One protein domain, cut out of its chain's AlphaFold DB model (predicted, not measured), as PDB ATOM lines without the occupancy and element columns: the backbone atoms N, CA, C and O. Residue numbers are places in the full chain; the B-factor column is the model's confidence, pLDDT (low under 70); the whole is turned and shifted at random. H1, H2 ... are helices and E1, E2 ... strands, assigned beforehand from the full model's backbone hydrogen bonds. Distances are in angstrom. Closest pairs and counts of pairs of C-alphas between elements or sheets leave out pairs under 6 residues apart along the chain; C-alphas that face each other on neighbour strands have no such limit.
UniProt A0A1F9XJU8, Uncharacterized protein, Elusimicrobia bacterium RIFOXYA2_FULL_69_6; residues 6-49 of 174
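Overview. This is residues 6 to 49 of the 174 residues of an uncharacterized protein of Elusimicrobia bacterium RIFOXYA2_FULL_69_6 (UniProt A0A1F9XJU8). A small four-stranded sheet has one short helix, H1, packed over one face, and its other face is bare of named helices. Three strands, E2, E3 and E4, fold back and forth side by side, and the very short E1 lies along the free side of E2. The printed part has 44 residues with one named helix and four named strands, in the order E1, H1, E2, E3, E4 along the chain; the mixed sheet has the order E1, E2, E3, E4, and the class is mixed, helices and strands. The whole is compact and rounded, with a radius of gyration of the C-alphas of 9.4 A and spans of 26 by 19 by 16 A.

Along the chain. E1 is residues 6 to 8, beginning at C-alpha 6 at (45.584, 39.491, 27.599). After residues 9 to 17 comes H1, residues 18 to 23, 8.8 A from first to last C-alpha, beginning at C-alpha 18 at (40.521, 46.519, 16.307). E2 is residues 26 to 30, 10.4 A long. E3, the longest strand, is residues 34 to 40 and measures 18.1 A. E4 is residues 43 to 48, 15.9 A long, and ends at C-alpha 48 at (35.310, 53.233, 30.204).

Arrangement. The edge strand E1 is parallel to E2 at 21 degrees, with N 30 and O 7 2.9 A apart, within hydrogen-bond range. E1, H1 and E2 form a strand-helix-strand unit, two parallel neighbour strands with a helix between, and its crossover is right-handed. H1 is on the sheet at a height of 8.4 A. It lies over E2, where 4 of its 6 C-alphas fall, and only just not over E3, where 2 fall. On the local plane its line and that of E2 stand at 58 degrees, slantwise to the strands, only just short of across. The closest C-alphas of H1 and E2 are those of Met 21 and Val 27, 7.1 A apart. Every O i to N i+4 pair in H1 is within hydrogen-bond range. E2, E3 and E4 form a meander, each strand the antiparallel neighbour of the one before. In the hairpin of E2 and E3, at 157 degrees, N 29 and O 36 are 2.8 A apart; in the hairpin of E3 and E4, at 153 degrees, N 47 and O 35 are 2.8 A apart, both within hydrogen-bond range. E1 is apart from E3 and E4.

Size, cuts and confidence. The two C-alphas farthest apart are those of Ser 11 and Gln 41, at 26.8 A. The printed part has no cut. No link is long; the link from E1 to H1, nine residues, is short, and the other three are tight. The mean pLDDT of the printed part is 78.9, and residues 40 to 42 are under 70.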
ATOM      1  N   PHE A   6      45.980  38.337  26.802       80.56
ATOM      2  CA  PHE A   6      45.584  39.491  27.599       80.56
ATOM      3  C   PHE A   6      46.771  40.444  27.669       80.56
ATOM      4  O   PHE A   6      47.867  40.022  28.041       80.56
ATOM      5  N   ILE A   7      46.561  41.711  27.314       82.00
ATOM      6  CA  ILE A   7      47.597  42.741  27.413       82.00
ATOM      7  C   ILE A   7      47.140  43.814  28.393       82.00
ATOM      8  O   ILE A   7      46.037  44.350  28.284       82.00
ATOM      9  N   VAL A   8      48.020  44.130  29.342       81.31
ATOM     10  CA  VAL A   8      47.874  45.264  30.252       81.31
ATOM     11  C   VAL A   8      48.937  46.278  29.882       81.31
ATOM     12  O   VAL A   8      50.113  46.072  30.169       81.31
ATOM     13  N   ASP A   9      48.513  47.364  29.252       80.38
ATOM     14  CA  ASP A   9      49.380  48.486  28.919       80.38
ATOM     15  C   ASP A   9      48.768  49.762  29.488       80.38
ATOM     16  O   ASP A   9      48.009  50.493  28.851       80.38
ATOM     17  N   THR A  10      49.093  50.010  30.750       75.88
ATOM     18  CA  THR A  10      48.615  51.177  31.496       75.88
ATOM     19  C   THR A  10      49.372  52.458  31.144       75.88
ATOM     20  O   THR A  10      49.022  53.516  31.662       75.88
ATOM     21  N   SER A  11      50.387  52.380  30.274       77.06
ATOM     22  CA  SER A  11      51.183  53.527  29.824       77.06
ATOM     23  C   SER A  11      50.642  54.171  28.546       77.06
ATOM     24  O   SER A  11      50.964  55.322  28.247       77.06
ATOM     25  N   ARG A  12      49.798  53.448  27.802       76.38
ATOM     26  CA  ARG A  12      49.258  53.886  26.518       76.38
ATOM     27  C   ARG A  12      48.087  54.855  26.692       76.38
ATOM     28  O   ARG A  12      47.092  54.541  27.344       76.38
ATOM     29  N   THR A  13      48.197  56.015  26.048       71.19
ATOM     30  CA  THR A  13      47.172  57.077  26.033       71.19
ATOM     31  C   THR A  13      46.344  57.111  24.747       71.19
ATOM     32  O   THR A  13      45.323  57.791  24.688       71.19
ATOM     33  N   GLU A  14      46.783  56.405  23.705       80.69
ATOM     34  CA  GLU A  14      46.105  56.351  22.407       80.69
ATOM     35  C   GLU A  14      45.058  55.224  22.362       80.69
ATOM     36  O   GLU A  14      45.288  54.156  22.938       80.69
ATOM     37  N   PRO A  15      43.920  55.425  21.670       80.25
ATOM     38  CA  PRO A  15      42.885  54.406  21.557       80.25
ATOM     39  C   PRO A  15      43.391  53.193  20.774       80.25
ATOM     40  O   PRO A  15      43.938  53.318  19.679       80.25
ATOM     41  N   VAL A  16      43.164  52.004  21.328       81.25
ATOM     42  CA  VAL A  16      43.556  50.742  20.695       81.25
ATOM     43  C   VAL A  16      42.603  50.430  19.550       81.25
ATOM     44  O   VAL A  16      41.381  50.448  19.721       81.25
ATOM     45  N   THR A  17      43.151  50.125  18.374       82.62
ATOM     46  CA  THR A  17      42.328  49.807  17.204       82.62
ATOM     47  C   THR A  17      42.004  48.309  17.128       82.62
ATOM     48  O   THR A  17      42.815  47.469  17.532       82.62
ATOM     49  N   PRO A  18      40.850  47.926  16.544       78.88
ATOM     50  CA  PRO A  18      40.521  46.519  16.307       78.88
ATOM     51  C   PRO A  18      41.580  45.775  15.477       78.88
ATOM     52  O   PRO A  18      41.759  44.570  15.645       78.88
ATOM     53  N   PHE A  19      42.277  46.486  14.583       80.81
ATOM     54  CA  PHE A  19      43.326  45.924  13.733       80.81
ATOM     55  C   PHE A  19      44.545  45.481  14.552       80.81
ATOM     56  O   PHE A  19      45.012  44.354  14.397       80.81
ATOM     57  N   GLU A  20      45.001  46.323  15.481       79.44
ATOM     58  CA  GLU A  20      46.120  46.008  16.375       79.44
ATOM     59  C   GLU A  20      45.807  44.818  17.288       79.44
ATOM     60  O   GLU A  20      46.627  43.912  17.432       79.44
ATOM     61  N   MET A  21      44.596  44.763  17.855       78.94
ATOM     62  CA  MET A  21      44.197  43.637  18.707       78.94
ATOM     63  C   MET A  21      44.152  42.312  17.934       78.94
ATOM     64  O   MET A  21      44.559  41.284  18.474       78.94
ATOM     65  N   ARG A  22      43.722  42.321  16.662       79.19
ATOM     66  CA  ARG A  22      43.727  41.125  15.798       79.19
ATOM     67  C   ARG A  22      45.135  40.692  15.415       79.19
ATOM     68  O   ARG A  22      45.424  39.500  15.460       79.19
ATOM     69  N   GLN A  23      46.009  41.640  15.080       80.19
ATOM     70  CA  GLN A  23      47.398  41.343  14.726       80.19
ATOM     71  C   GLN A  23      48.154  40.703  15.898       80.19
ATOM     72  O   GLN A  23      48.949  39.788  15.696       80.19
ATOM     73  N   SER A  24      47.869  41.139  17.126       74.19
ATOM     74  CA  SER A  24      48.473  40.587  18.341       74.19
ATOM     75  C   SER A  24      47.691  39.416  18.956       74.19
ATOM     76  O   SER A  24      48.100  38.903  19.992       74.19
ATOM     77  N   THR A  25      46.593  38.962  18.333       77.00
ATOM     78  CA  THR A  25      45.717  37.883  18.846       77.00
ATOM     79  C   THR A  25      45.198  38.151  20.274       77.00
ATOM     80  O   THR A  25      45.039  37.243  21.086       77.00
ATOM     81  N   VAL A  26      44.946  39.420  20.610       76.88
ATOM     82  CA  VAL A  26      44.544  39.873  21.952       76.88
ATOM     83  C   VAL A  26      43.030  39.941  22.050       76.88
ATOM     84  O   VAL A  26      42.376  40.652  21.290       76.88
ATOM     85  N   VAL A  27      42.468  39.231  23.027       79.31
ATOM     86  CA  VAL A  27      41.014  39.192  23.257       79.31
ATOM     87  C   VAL A  27      40.569  40.352  24.142       79.31
ATOM     88  O   VAL A  27      39.487  40.907  23.949       79.31
ATOM     89  N   VAL A  28      41.413  40.729  25.104       82.38
ATOM     90  CA  VAL A  28      41.148  41.806  26.057       82.38
ATOM     91  C   VAL A  28      42.412  42.645  26.235       82.38
ATOM     92  O   VAL A  28      43.480  42.116  26.554       82.38
ATOM     93  N   TYR A  29      42.276  43.953  26.041       82.81
ATOM     94  CA  TYR A  29      43.337  44.939  26.202       82.81
ATOM     95  C   TYR A  29      42.924  45.965  27.257       82.81
ATOM     96  O   TYR A  29      41.888  46.620  27.130       82.81
ATOM     97  N   VAL A  30      43.730  46.116  28.302       84.19
ATOM     98  CA  VAL A  30      43.482  47.069  29.390       84.19
ATOM     99  C   VAL A  30      44.421  48.257  29.224       84.19
ATOM    100  O   VAL A  30      45.623  48.128  29.457       84.19
ATOM    101  N   ALA A  31      43.856  49.394  28.815       82.12
ATOM    102  CA  ALA A  31      44.528  50.688  28.788       82.12
ATOM    103  C   ALA A  31      44.270  51.458  30.096       82.12
ATOM    104  O   ALA A  31      43.497  51.018  30.949       82.12
ATOM    105  N   GLN A  32      44.900  52.626  30.259       75.94
ATOM    106  CA  GLN A  32      44.848  53.408  31.502       75.94
ATOM    107  C   GLN A  32      43.417  53.697  32.001       75.94
ATOM    108  O   GLN A  32      43.152  53.603  33.199       75.94
ATOM    109  N   SER A  33      42.499  54.049  31.096       75.31
ATOM    110  CA  SER A  33      41.122  54.443  31.426       75.31
ATOM    111  C   SER A  33      40.050  53.635  30.698       75.31
ATOM    112  O   SER A  33      38.871  53.887  30.912       75.31
ATOM    113  N   VAL A  34      40.410  52.663  29.854       82.06
ATOM    114  CA  VAL A  34      39.446  51.915  29.033       82.06
ATOM    115  C   VAL A  34      39.872  50.455  28.930       82.06
ATOM    116  O   VAL A  34      41.040  50.152  28.688       82.06
ATOM    117  N   ILE A  35      38.916  49.543  29.079       84.81
ATOM    118  CA  ILE A  35      39.089  48.131  28.726       84.81
ATOM    119  C   ILE A  35      38.473  47.906  27.352       84.81
ATOM    120  O   ILE A  35      37.281  48.144  27.157       84.81
ATOM    121  N   TYR A  36      39.274  47.402  26.422       84.38
ATOM    122  CA  TYR A  36      38.843  46.968  25.102       84.38
ATOM    123  C   TYR A  36      38.705  45.449  25.095       84.38
ATOM    124  O   TYR A  36      39.630  44.740  25.491       84.38
ATOM    125  N   TYR A  37      37.567  44.928  24.649       85.56
ATOM    126  CA  TYR A  37      37.375  43.489  24.491       85.56
ATOM    127  C   TYR A  37      36.473  43.167  23.304       85.56
ATOM    128  O   TYR A  37      35.571  43.935  22.963       85.56
ATOM    129  N   PHE A  38      36.692  42.008  22.687       80.81
ATOM    130  CA  PHE A  38      35.789  41.494  21.660       80.81
ATOM    131  C   PHE A  38      34.605  40.779  22.319       80.81
ATOM    132  O   PHE A  38      34.774  39.753  22.974       80.81
ATOM    133  N   ALA A  39      33.396  41.327  22.168       72.38
ATOM    134  CA  ALA A  39      32.166  40.690  22.654       72.38
ATOM    135  C   ALA A  39      31.655  39.593  21.696       72.38
ATOM    136  O   ALA A  39      30.914  38.703  22.106       72.38
ATOM    137  N   SER A  40      32.061  39.671  20.425       69.88
ATOM    138  CA  SER A  40      31.825  38.715  19.336       69.88
ATOM    139  C   SER A  40      32.960  38.850  18.302       69.88
ATOM    140  O   SER A  40      33.780  39.759  18.437       69.88
ATOM    141  N   GLN A  41      33.018  37.993  17.269       67.44
ATOM    142  CA  GLN A  41      34.133  37.933  16.294       67.44
ATOM    143  C   GLN A  41      34.482  39.288  15.640       67.44
ATOM    144  O   GLN A  41      35.641  39.510  15.293       67.44
ATOM    145  N   ASP A  42      33.527  40.221  15.542       68.88
ATOM    146  CA  ASP A  42      33.738  41.535  14.921       68.88
ATOM    147  C   ASP A  42      33.318  42.750  15.769       68.88
ATOM    148  O   ASP A  42      33.484  43.885  15.326       68.88
ATOM    149  N   GLU A  43      32.826  42.563  16.998       78.94
ATOM    150  CA  GLU A  43      32.335  43.679  17.820       78.94
ATOM    151  C   GLU A  43      33.336  44.039  18.926       78.94
ATOM    152  O   GLU A  43      33.407  43.370  19.963       78.94
ATOM    153  N   LEU A  44      34.107  45.111  18.706       80.19
ATOM    154  CA  LEU A  44      34.952  45.709  19.737       80.19
ATOM    155  C   LEU A  44      34.076  46.527  20.690       80.19
ATOM    156  O   LEU A  44      33.500  47.541  20.296       80.19
ATOM    157  N   ARG A  45      34.004  46.109  21.953       82.31
ATOM    158  CA  ARG A  45      33.370  46.885  23.019       82.31
ATOM    159  C   ARG A  45      34.425  47.539  23.887       82.31
ATOM    160  O   ARG A  45      35.465  46.959  24.191       82.31
ATOM    161  N   MET A  46      34.120  48.764  24.283       83.38
ATOM    162  CA  MET A  46      34.954  49.581  25.149       83.38
ATOM    163  C   MET A  46      34.192  49.845  26.439       83.38
ATOM    164  O   MET A  46      33.058  50.325  26.421       83.38
ATOM    165  N   HIS A  47      34.816  49.496  27.555       80.88
ATOM    166  CA  HIS A  47      34.319  49.799  28.883       80.88
ATOM    167  C   HIS A  47      35.193  50.889  29.490       80.88
ATOM    168  O   HIS A  47      36.364  50.659  29.792       80.88
ATOM    169  N   ASP A  48      34.626  52.083  29.625       78.88
ATOM    170  CA  ASP A  48      35.310  53.233  30.204       78.88
ATOM    171  C   ASP A  48      35.399  53.082  31.730       78.88
ATOM    172  O   ASP A  48      34.394  53.067  32.444       78.88
ATOM    173  N   LEU A  49      36.627  52.960  32.229       72.44
ATOM    174  CA  LEU A  49      36.952  52.838  33.646       72.44
ATOM    175  C   LEU A  49      36.852  54.176  34.383       72.44
ATOM    176  O   LEU A  49      36.750  54.172  35.608       72.44
TER     177      LEU A  49